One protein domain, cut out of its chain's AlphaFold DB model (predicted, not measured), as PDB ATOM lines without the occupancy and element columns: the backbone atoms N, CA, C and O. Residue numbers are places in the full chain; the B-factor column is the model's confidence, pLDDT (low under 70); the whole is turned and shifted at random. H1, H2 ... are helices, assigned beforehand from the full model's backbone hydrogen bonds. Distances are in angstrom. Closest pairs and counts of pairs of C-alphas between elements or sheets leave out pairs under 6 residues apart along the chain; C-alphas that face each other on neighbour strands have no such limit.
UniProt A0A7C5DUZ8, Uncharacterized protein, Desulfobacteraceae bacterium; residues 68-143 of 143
ATOM      1  N   VAL A  68     -23.347 -23.120  25.124       94.19
ATOM      2  CA  VAL A  68     -24.273 -23.930  25.923       94.19
ATOM      3  C   VAL A  68     -24.936 -24.949  25.008       94.19
ATOM      4  O   VAL A  68     -25.764 -24.585  24.177       94.19
ATOM      5  N   ASP A  69     -24.596 -26.228  25.142       90.56
ATOM      6  CA  ASP A  69     -25.110 -27.273  24.247       90.56
ATOM      7  C   ASP A  69     -26.254 -28.068  24.890       90.56
ATOM      8  O   ASP A  69     -26.048 -28.820  25.837       90.56
ATOM      9  N   LEU A  70     -27.484 -27.959  24.384       89.25
ATOM     10  CA  LEU A  70     -28.617 -28.717  24.936       89.25
ATOM     11  C   LEU A  70     -28.816 -30.109  24.325       89.25
ATOM     12  O   LEU A  70     -29.734 -30.816  24.743       89.25
ATOM     13  N   HIS A  71     -28.017 -30.518  23.338       83.44
ATOM     14  CA  HIS A  71     -28.395 -31.632  22.470       83.44
ATOM     15  C   HIS A  71     -27.276 -32.613  22.085       83.44
ATOM     16  O   HIS A  71     -27.607 -33.717  21.654       83.44
ATOM     17  N   THR A  72     -25.982 -32.290  22.242       82.94
ATOM     18  CA  THR A  72     -24.883 -33.264  22.002       82.94
ATOM     19  C   THR A  72     -24.174 -33.771  23.262       82.94
ATOM     20  O   THR A  72     -23.060 -34.295  23.193       82.94
ATOM     21  N   ARG A  73     -24.854 -33.703  24.412       86.44
ATOM     22  CA  ARG A  73     -24.350 -34.174  25.714       86.44
ATOM     23  C   ARG A  73     -24.102 -35.688  25.740       86.44
ATOM     24  O   ARG A  73     -24.939 -36.474  25.297       86.44
ATOM     25  N   LYS A  74     -22.932 -36.094  26.246       88.56
ATOM     26  CA  LYS A  74     -22.430 -37.491  26.269       88.56
ATOM     27  C   LYS A  74     -21.872 -37.894  27.635       88.56
ATOM     28  O   LYS A  74     -21.095 -38.842  27.750       88.56
ATOM     29  N   GLU A  75     -22.210 -37.139  28.670       94.75
ATOM     30  CA  GLU A  75     -21.787 -37.400  30.037       94.75
ATOM     31  C   GLU A  75     -22.247 -38.787  30.499       94.75
ATOM     32  O   GLU A  75     -23.346 -39.239  30.189       94.75
ATOM     33  N   ARG A  76     -21.394 -39.461  31.279       94.56
ATOM     34  CA  ARG A  76     -21.651 -40.831  31.754       94.56
ATOM     35  C   ARG A  76     -22.852 -40.928  32.697       94.56
ATOM     36  O   ARG A  76     -23.412 -42.009  32.843       94.56
ATOM     37  N   THR A  77     -23.205 -39.835  33.372       95.94
ATOM     38  CA  THR A  77     -24.307 -39.775  34.336       95.94
ATOM     39  C   THR A  77     -25.114 -38.498  34.140       95.94
ATOM     40  O   THR A  77     -24.582 -37.467  33.724       95.94
ATOM     41  N   ALA A  78     -26.401 -38.550  34.491       91.81
ATOM     42  CA  ALA A  78     -27.272 -37.378  34.445       91.81
ATOM     43  C   ALA A  78     -26.769 -36.248  35.359       91.81
ATOM     44  O   ALA A  78     -26.812 -35.088  34.964       91.81
ATOM     45  N   ALA A  79     -26.249 -36.581  36.547       95.38
ATOM     46  CA  ALA A  79     -25.696 -35.603  37.485       95.38
ATOM     47  C   ALA A  79     -24.536 -34.805  36.866       95.38
ATOM     48  O   ALA A  79     -24.553 -33.579  36.912       95.38
ATOM     49  N   LEU A  80     -23.594 -35.487  36.205       96.56
ATOM     50  CA  LEU A  80     -22.488 -34.824  35.511       96.56
ATOM     51  C   LEU A  80     -22.978 -33.999  34.308       96.56
ATOM     52  O   LEU A  80     -22.438 -32.933  34.024       96.56
ATOM     53  N   GLY A  81     -24.013 -34.479  33.608       94.12
ATOM     54  CA  GLY A  81     -24.673 -33.729  32.537       94.12
ATOM     55  C   GLY A  81     -25.241 -32.395  33.024       94.12
ATOM     56  O   GLY A  81     -25.007 -31.365  32.393       94.12
ATOM     57  N   TRP A  82     -25.934 -32.410  34.165       93.50
ATOM     58  CA  TRP A  82     -26.462 -31.207  34.811       93.50
ATOM     59  C   TRP A  82     -25.363 -30.273  35.306       93.50
ATOM     60  O   TRP A  82     -25.431 -29.076  35.046       93.50
ATOM     61  N   GLU A  83     -24.343 -30.809  35.976       96.31
ATOM     62  CA  GLU A  83     -23.203 -30.033  36.472       96.31
ATOM     63  C   GLU A  83     -22.542 -29.232  35.343       96.31
ATOM     64  O   GLU A  83     -22.387 -28.014  35.444       96.31
ATOM     65  N   LYS A  84     -22.228 -29.891  34.221       96.12
ATOM     66  CA  LYS A  84     -21.619 -29.224  33.066       96.12
ATOM     67  C   LYS A  84     -22.553 -28.236  32.381       96.12
ATOM     68  O   LYS A  84     -22.106 -27.158  32.008       96.12
ATOM     69  N   LEU A  85     -23.839 -28.567  32.244       94.56
ATOM     70  CA  LEU A  85     -24.829 -27.639  31.693       94.56
ATOM     71  C   LEU A  85     -24.893 -26.348  32.516       94.56
ATOM     72  O   LEU A  85     -24.891 -25.255  31.953       94.56
ATOM     73  N   TYR A  86     -24.912 -26.460  33.844       94.81
ATOM     74  CA  TYR A  86     -24.911 -25.291  34.717       94.81
ATOM     75  C   TYR A  86     -23.598 -24.518  34.664       94.81
ATOM     76  O   TYR A  86     -23.635 -23.288  34.683       94.81
ATOM     77  N   ALA A  87     -22.458 -25.196  34.540       96.06
ATOM     78  CA  ALA A  87     -21.174 -24.533  34.343       96.06
ATOM     79  C   ALA A  87     -21.144 -23.725  33.030       96.06
ATOM     80  O   ALA A  87     -20.755 -22.558  33.039       96.06
ATOM     81  N   GLU A  88     -21.615 -24.303  31.920       95.44
ATOM     82  CA  GLU A  88     -21.710 -23.624  30.619       95.44
ATOM     83  C   GLU A  88     -22.649 -22.410  30.672       95.44
ATOM     84  O   GLU A  88     -22.289 -21.332  30.195       95.44
ATOM     85  N   LEU A  89     -23.833 -22.559  31.281       94.50
ATOM     86  CA  LEU A  89     -24.787 -21.461  31.469       94.50
ATOM     87  C   LEU A  89     -24.186 -20.344  32.327       94.50
ATOM     88  O   LEU A  89     -24.246 -19.182  31.938       94.50
ATOM     89  N   THR A  90     -23.574 -20.691  33.460       94.56
ATOM     90  CA  THR A  90     -22.957 -19.722  34.378       94.56
ATOM     91  C   THR A  90     -21.861 -18.933  33.672       94.56
ATOM     92  O   THR A  90     -21.859 -17.705  33.723       94.56
ATOM     93  N   ALA A  91     -20.968 -19.622  32.957       94.12
ATOM     94  CA  ALA A  91     -19.898 -18.980  32.205       94.12
ATOM     95  C   ALA A  91     -20.443 -18.081  31.084       94.12
ATOM     96  O   ALA A  91     -19.993 -16.949  30.938       94.12
ATOM     97  N   GLY A  92     -21.430 -18.552  30.313       92.56
ATOM     98  CA  GLY A  92     -22.022 -17.771  29.224       92.56
ATOM     99  C   GLY A  92     -22.784 -16.535  29.707       92.56
ATOM    100  O   GLY A  92     -22.725 -15.491  29.066       92.56
ATOM    101  N   ILE A  93     -23.481 -16.628  30.841       92.25
ATOM    102  CA  ILE A  93     -24.177 -15.485  31.446       92.25
ATOM    103  C   ILE A  93     -23.164 -14.470  31.991       92.25
ATOM    104  O   ILE A  93     -23.321 -13.275  31.756       92.25
ATOM    105  N   ALA A  94     -22.105 -14.930  32.666       92.44
ATOM    106  CA  ALA A  94     -21.058 -14.057  33.200       92.44
ATOM    107  C   ALA A  94     -20.272 -13.309  32.104       92.44
ATOM    108  O   ALA A  94     -19.813 -12.197  32.343       92.44
ATOM    109  N   ASP A  95     -20.153 -13.888  30.905       88.88
ATOM    110  CA  ASP A  95     -19.514 -13.261  29.736       88.88
ATOM    111  C   ASP A  95     -20.389 -12.172  29.077       88.88
ATOM    112  O   ASP A  95     -19.972 -11.530  28.119       88.88
ATOM    113  N   GLY A  96     -21.629 -11.976  29.543       87.12
ATOM    114  CA  GLY A  96     -22.583 -11.012  28.982       87.12
ATOM    115  C   GLY A  96     -23.266 -11.470  27.687       87.12
ATOM    116  O   GLY A  96     -24.248 -10.859  27.267       87.12
ATOM    117  N   PHE A  97     -22.810 -12.572  27.081       87.44
ATOM    118  CA  PHE A  97     -23.426 -13.182  25.904       87.44
ATOM    119  C   PHE A  97     -23.519 -14.711  26.025       87.44
ATOM    120  O   PHE A  97     -22.527 -15.437  25.918       87.44
ATOM    121  N   CYS A  98     -24.747 -15.221  26.181       92.50
ATOM    122  CA  CYS A  98     -25.019 -16.646  26.368       92.50
ATOM    123  C   CYS A  98     -25.737 -17.251  25.148       92.50
ATOM    124  O   CYS A  98     -26.964 -17.226  25.053       92.50
ATOM    125  N   GLY A  99     -24.976 -17.819  24.207       94.25
ATOM    126  CA  GLY A  99     -25.536 -18.573  23.085       94.25
ATOM    127  C   GLY A  99     -25.867 -20.022  23.457       94.25
ATOM    128  O   GLY A  99     -24.977 -20.784  23.852       94.25
ATOM    129  N   ILE A 100     -27.133 -20.409  23.275       94.06
ATOM    130  CA  ILE A 100     -27.650 -21.763  23.522       94.06
ATOM    131  C   ILE A 100     -27.873 -22.492  22.194       94.06
ATOM    132  O   ILE A 100     -28.662 -22.061  21.354       94.06
ATOM    133  N   MET A 101     -27.202 -23.627  22.011       93.25
ATOM    134  CA  MET A 101     -27.279 -24.453  20.813       93.25
ATOM    135  C   MET A 101     -28.356 -25.539  20.950       93.25
ATOM    136  O   MET A 101     -28.279 -26.421  21.813       93.25
ATOM    137  N   ILE A 102     -29.333 -25.507  20.043       94.00
ATOM    138  CA  ILE A 102     -30.461 -26.446  19.974       94.00
ATOM    139  C   ILE A 102     -30.449 -27.230  18.658       94.00
ATOM    140  O   ILE A 102     -29.941 -26.753  17.647       94.00
ATOM    141  N   HIS A 103     -31.041 -28.425  18.651       93.38
ATOM    142  CA  HIS A 103     -31.176 -29.228  17.433       93.38
ATOM    143  C   HIS A 103     -32.402 -30.134  17.515       93.38
ATOM    144  O   HIS A 103     -32.417 -31.116  18.257       93.38
ATOM    145  N   HIS A 104     -33.410 -29.863  16.692       91.12
ATOM    146  CA  HIS A 104     -34.708 -30.541  16.767       91.12
ATOM    147  C   HIS A 104     -34.620 -32.078  16.668       91.12
ATOM    148  O   HIS A 104     -35.289 -32.762  17.425       91.12
ATOM    149  N   GLN A 105     -33.759 -32.647  15.809       92.19
ATOM    150  CA  GLN A 105     -33.608 -34.118  15.723       92.19
ATOM    151  C   GLN A 105     -32.867 -34.764  16.907       92.19
ATOM    152  O   GLN A 105     -32.839 -35.987  17.016       92.19
ATOM    153  N   ARG A 106     -32.177 -33.977  17.739       90.69
ATOM    154  CA  ARG A 106     -31.347 -34.481  18.847       90.69
ATOM    155  C   ARG A 106     -31.959 -34.183  20.209       90.69
ATOM    156  O   ARG A 106     -31.651 -34.873  21.175       90.69
ATOM    157  N   MET A 107     -32.818 -33.173  20.283       91.75
ATOM    158  CA  MET A 107     -33.575 -32.847  21.481       91.75
ATOM    159  C   MET A 107     -34.745 -33.813  21.641       91.75
ATOM    160  O   MET A 107     -35.535 -34.004  20.722       91.75
ATOM    161  N   ASN A 108     -34.850 -34.405  22.827       89.19
ATOM    162  CA  ASN A 108     -36.005 -35.192  23.244       89.19
ATOM    163  C   ASN A 108     -37.002 -34.319  24.029       89.19
ATOM    164  O   ASN A 108     -36.731 -33.150  24.316       89.19
ATOM    165  N   ASP A 109     -38.126 -34.906  24.435       91.94
ATOM    166  CA  ASP A 109     -39.172 -34.201  25.186       91.94
ATOM    167  C   ASP A 109     -38.646 -33.567  26.478       91.94
ATOM    168  O   ASP A 109     -38.994 -32.434  26.804       91.94
ATOM    169  N   ASN A 110     -37.735 -34.243  27.185       89.38
ATOM    170  CA  ASN A 110     -37.128 -33.702  28.402       89.38
ATOM    171  C   ASN A 110     -36.286 -32.448  28.118       89.38
ATOM    172  O   ASN A 110     -36.347 -31.485  28.884       89.38
ATOM    173  N   ALA A 111     -35.537 -32.424  27.012       89.94
ATOM    174  CA  ALA A 111     -34.772 -31.252  26.591       89.94
ATOM    175  C   ALA A 111     -35.693 -30.079  26.215       89.94
ATOM    176  O   ALA A 111     -35.398 -28.934  26.554       89.94
ATOM    177  N   LEU A 112     -36.832 -30.358  25.571       92.44
ATOM    178  CA  LEU A 112     -37.836 -29.342  25.243       92.44
ATOM    179  C   LEU A 112     -38.532 -28.795  26.498       92.44
ATOM    180  O   LEU A 112     -38.685 -27.581  26.630       92.44
ATOM    181  N   VAL A 113     -38.894 -29.660  27.452       94.31
ATOM    182  CA  VAL A 113     -39.461 -29.251  28.749       94.31
ATOM    183  C   VAL A 113     -38.470 -28.391  29.528       94.31
ATOM    184  O   VAL A 113     -38.863 -27.372  30.097       94.31
ATOM    185  N   PHE A 114     -37.189 -28.767  29.540       92.12
ATOM    186  CA  PHE A 114     -36.150 -27.958  30.168       92.12
ATOM    187  C   PHE A 114     -36.018 -26.589  29.498       92.12
ATOM    188  O   PHE A 114     -36.083 -25.578  30.193       92.12
ATOM    189  N   LEU A 115     -35.891 -26.544  28.165       94.31
ATOM    190  CA  LEU A 115     -35.767 -25.289  27.422       94.31
ATOM    191  C   LEU A 115     -36.963 -24.368  27.683       94.31
ATOM    192  O   LEU A 115     -36.773 -23.186  27.954       94.31
ATOM    193  N   LYS A 116     -38.187 -24.911  27.676       95.88
ATOM    194  CA  LYS A 116     -39.398 -24.158  28.017       95.88
ATOM    195  C   LYS A 116     -39.295 -23.534  29.411       95.88
ATOM    196  O   LYS A 116     -39.459 -22.326  29.543       95.88
ATOM    197  N   ARG A 117     -38.978 -24.334  30.436       95.69
ATOM    198  CA  ARG A 117     -38.855 -23.848  31.822       95.69
ATOM    199  C   ARG A 117     -37.747 -22.809  31.971       95.69
ATOM    200  O   ARG A 117     -37.915 -21.851  32.717       95.69
ATOM    201  N   LEU A 118     -36.626 -22.991  31.276       93.38
ATOM    202  CA  LEU A 118     -35.526 -22.032  31.275       93.38
ATOM    203  C   LEU A 118     -35.986 -20.684  30.706       93.38
ATOM    204  O   LEU A 118     -35.827 -19.666  31.371       93.38
ATOM    205  N   LEU A 119     -36.617 -20.688  29.530       94.19
ATOM    206  CA  LEU A 119     -37.124 -19.473  28.885       94.19
ATOM    207  C   LEU A 119     -38.193 -18.773  29.735       94.19
ATOM    208  O   LEU A 119     -38.114 -17.564  29.923       94.19
ATOM    209  N   GLU A 120     -39.141 -19.519  30.309       95.69
ATOM    210  CA  GLU A 120     -40.158 -18.973  31.220       95.69
ATOM    211  C   GLU A 120     -39.523 -18.261  32.420       95.69
ATOM    212  O   GLU A 120     -39.971 -17.187  32.816       95.69
ATOM    213  N   ARG A 121     -38.450 -18.825  32.988       94.44
ATOM    214  CA  ARG A 121     -37.727 -18.183  34.091       94.44
ATOM    215  C   ARG A 121     -36.958 -16.951  33.635       94.44
ATOM    216  O   ARG A 121     -37.024 -15.935  34.318       94.44
ATOM    217  N   MET A 122     -36.280 -17.021  32.491       93.25
ATOM    218  CA  MET A 122     -35.510 -15.899  31.950       93.25
ATOM    219  C   MET A 122     -36.396 -14.704  31.591       93.25
ATOM    220  O   MET A 122     -35.985 -13.581  31.826       93.25
ATOM    221  N   VAL A 123     -37.614 -14.924  31.085       93.31
ATOM    222  CA  VAL A 123     -38.561 -13.839  30.755       93.31
ATOM    223  C   VAL A 123     -39.069 -13.104  32.000       93.31
ATOM    224  O   VAL A 123     -39.344 -11.911  31.938       93.31
ATOM    225  N   VAL A 124     -39.201 -13.797  33.134       94.38
ATOM    226  CA  VAL A 124     -39.645 -13.184  34.403       94.38
ATOM    227  C   VAL A 124     -38.508 -12.431  35.100       94.38
ATOM    228  O   VAL A 124     -38.750 -11.546  35.917       94.38
ATOM    229  N   MET A 125     -37.260 -12.787  34.802       92.88
ATOM    230  CA  MET A 125     -36.090 -12.096  35.323       92.88
ATOM    231  C   MET A 125     -35.795 -10.878  34.445       92.88
ATOM    232  O   MET A 125     -35.426 -11.036  33.287       92.88
ATOM    233  N   ASP A 126     -35.840  -9.670  35.008       87.56
ATOM    234  CA  ASP A 126     -35.456  -8.417  34.320       87.56
ATOM    235  C   ASP A 126     -33.925  -8.290  34.104       87.56
ATOM    236  O   ASP A 126     -33.337  -7.215  34.127       87.56
ATOM    237  N   ALA A 127     -33.245  -9.430  33.965       91.19
ATOM    238  CA  ALA A 127     -31.798  -9.558  33.835       91.19
ATOM    239  C   ALA A 127     -31.371 -10.059  32.445       91.19
ATOM    240  O   ALA A 127     -30.178 -10.091  32.150       91.19
ATOM    241  N   PHE A 128     -32.319 -10.474  31.596       92.44
ATOM    242  CA  PHE A 128     -32.027 -11.043  30.283       92.44
ATOM    243  C   PHE A 128     -32.719 -10.273  29.170       92.44
ATOM    244  O   PHE A 128     -33.901  -9.948  29.244       92.44
ATOM    245  N   ARG A 129     -31.987 -10.074  28.075       92.25
ATOM    246  CA  ARG A 129     -32.538  -9.607  26.808       92.25
ATOM    247  C   ARG A 129     -32.267 -10.647  25.735       92.25
ATOM    248  O   ARG A 129     -31.132 -11.083  25.553       92.25
ATOM    249  N   PHE A 130     -33.319 -11.042  25.031       92.88
ATOM    250  CA  PHE A 130     -33.218 -11.941  23.888       92.88
ATOM    251  C   PHE A 130     -32.907 -11.128  22.639       92.88
ATOM    252  O   PHE A 130     -33.499 -10.071  22.433       92.88
ATOM    253  N   TYR A 131     -31.994 -11.636  21.818       91.44
ATOM    254  CA  TYR A 131     -31.588 -10.973  20.591       91.44
ATOM    255  C   TYR A 131     -31.664 -11.909  19.394       91.44
ATOM    256  O   TYR A 131     -31.289 -13.083  19.466       91.44
ATOM    257  N   HIS A 132     -32.061 -11.348  18.259       91.88
ATOM    258  CA  HIS A 132     -31.805 -11.944  16.961       91.88
ATOM    259  C   HIS A 132     -30.350 -11.670  16.529       91.88
ATOM    260  O   HIS A 132     -29.799 -10.604  16.802       91.88
ATOM    261  N   LEU A 133     -29.716 -12.588  15.783       91.31
ATOM    262  CA  LEU A 133     -28.327 -12.414  15.306       91.31
ATOM    263  C   LEU A 133     -28.118 -11.125  14.497       91.31
ATOM    264  O   LEU A 133     -27.036 -10.543  14.526       91.31
ATOM    265  N   LYS A 134     -29.160 -10.668  13.795       93.56
ATOM    266  CA  LYS A 134     -29.159  -9.382  13.086       93.56
ATOM    267  C   LYS A 134     -28.912  -8.210  14.041       93.56
ATOM    268  O   LYS A 134     -27.988  -7.441  13.811       93.56
ATOM    269  N   GLU A 135     -29.690  -8.136  15.116       93.44
ATOM    270  CA  GLU A 135     -29.629  -7.053  16.104       93.44
ATOM    271  C   GLU A 135     -28.282  -7.051  16.835       93.44
ATOM    272  O   GLU A 135     -27.687  -5.999  17.031       93.44
ATOM    273  N   LEU A 136     -27.753  -8.237  17.166       90.81
ATOM    274  CA  LEU A 136     -26.415  -8.370  17.759       90.81
ATOM    275  C   LEU A 136     -25.318  -7.878  16.819       90.81
ATOM    276  O   LEU A 136     -24.366  -7.241  17.258       90.81
ATOM    277  N   THR A 137     -25.442  -8.182  15.527       91.44
ATOM    278  CA  THR A 137     -24.475  -7.729  14.520       91.44
ATOM    279  C   THR A 137     -24.510  -6.213  14.377       91.44
ATOM    280  O   THR A 137     -23.462  -5.588  14.265       91.44
ATOM    281  N   GLU A 138     -25.703  -5.621  14.384       88.69
ATOM    282  CA  GLU A 138     -25.899  -4.173  14.283       88.69
ATOM    283  C   GLU A 138     -25.334  -3.447  15.511       88.69
ATOM    284  O   GLU A 138     -24.530  -2.537  15.337       88.69
ATOM    285  N   ALA A 139     -25.617  -3.933  16.723       84.31
ATOM    286  CA  ALA A 139     -25.050  -3.384  17.958       84.31
ATOM    287  C   ALA A 139     -23.518  -3.527  18.040       84.31
ATOM    288  O   ALA A 139     -22.843  -2.657  18.577       84.31
ATOM    289  N   HIS A 140     -22.947  -4.605  17.490       78.31
ATOM    290  CA  HIS A 140     -21.496  -4.819  17.494       78.31
ATOM    291  C   HIS A 140     -20.734  -3.866  16.561       78.31
ATOM    292  O   HIS A 140     -19.554  -3.623  16.778       78.31
ATOM    293  N   HIS A 141     -21.376  -3.331  15.519       61.25
ATOM    294  CA  HIS A 141     -20.748  -2.340  14.638       61.25
ATOM    295  C   HIS A 141     -20.686  -0.931  15.256       61.25
ATOM    296  O   HIS A 141     -19.978  -0.080  14.721       61.25
ATOM    297  N   GLU A 142     -21.418  -0.679  16.344       53.28
ATOM    298  CA  GLU A 142     -21.451   0.611  17.053       53.28
ATOM    299  C   GLU A 142     -20.368   0.734  18.145       53.28
ATOM    300  O   GLU A 142     -20.183   1.815  18.705       53.28
ATOM    301  N   THR A 143     -19.638  -0.352  18.423       46.03
ATOM    302  CA  THR A 143     -18.509  -0.446  19.373       46.03
ATOM    303  C   THR A 143     -17.183  -0.648  18.663       46.03
ATOM    304  O   THR A 143     -16.192  -0.014  19.088       46.03
TER     305      THR A 143
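AT A GLANCE: This is residues 68 to 143 of the 143 residues of an uncharacterized protein of Desulfobacteraceae bacterium (UniProt A0A7C5DUZ8). What shape does the model have? Two long helices, H1 and H2, run roughly the same way with a gap between them, and the long link of residues 95 to 108 runs back from the end of H1 to the start of H2. A short helix, H3, makes one end of the longest axis, where residues 137 to 143 stick out. What is it built of, and how large is it? The printed part has 76 residues with three named helices, in the order H1, H2, H3, and no named strand; its class is all helix. It is elongated, spanning 44 by 24 by 21 A, and only just loose, close to compact, with a radius of gyration of the C-alphas of 14.0 A.

HOW THE PARTS SIT: Does the longest helix, H1, residues 78 to 94, touch another helix? It touches no helix. It is apart from H2, residues 109 to 124, and from H3, residues 133 to 140, with no C-alpha of either within 8 A of it. How do H2 and H3 stand to each other? They too are apart, with no C-alpha of the one within 8 A of the other. Is there any pairing outside the helices? Residues 68 to 69 pair with residues 100 to 101, parallel, in stretches too short to be named as strands. Are the helices' backbones well formed? In H1, H2 and H3 every O i to N i+4 pair is within hydrogen-bond range.

IN THESE COORDINATES: Where does H1 lie? It begins with C-alpha 78 at (-27.272, -37.378, 34.445) and ends with C-alpha 94 at (-21.058, -14.057, 33.200), 24.2 A from first to last C-alpha over 17 residues. Where does H2 lie? Its 16 residues begin with C-alpha 109 at (-39.172, -34.201, 25.186) and measure 23.0 A from first to last C-alpha. Where does H3 end? Its 8 residues, 10.4 A from first to last C-alpha, end with C-alpha 140 at (-21.496, -4.819, 17.494).

THE WHOLE: How far does the model reach? The two C-alphas farthest apart, those of Thr 77 and Glu 142, are 44.0 A from each other, and the C-alphas of Val 68 and Thr 143, the first and last printed, are 25.1 A apart. How are the helices linked? The link from H1 to H2 is long, with 14 residues, and the link from H2 to H3 is short, with 8. Is anything cut, free or uncertain? The printed part has no cut and ends at the chain's last residue; residues 137 to 143, of which 137 to 140 belong to H3, stand free. The mean pLDDT of the printed part is 90.6, and residues 141 to 143 are under 70.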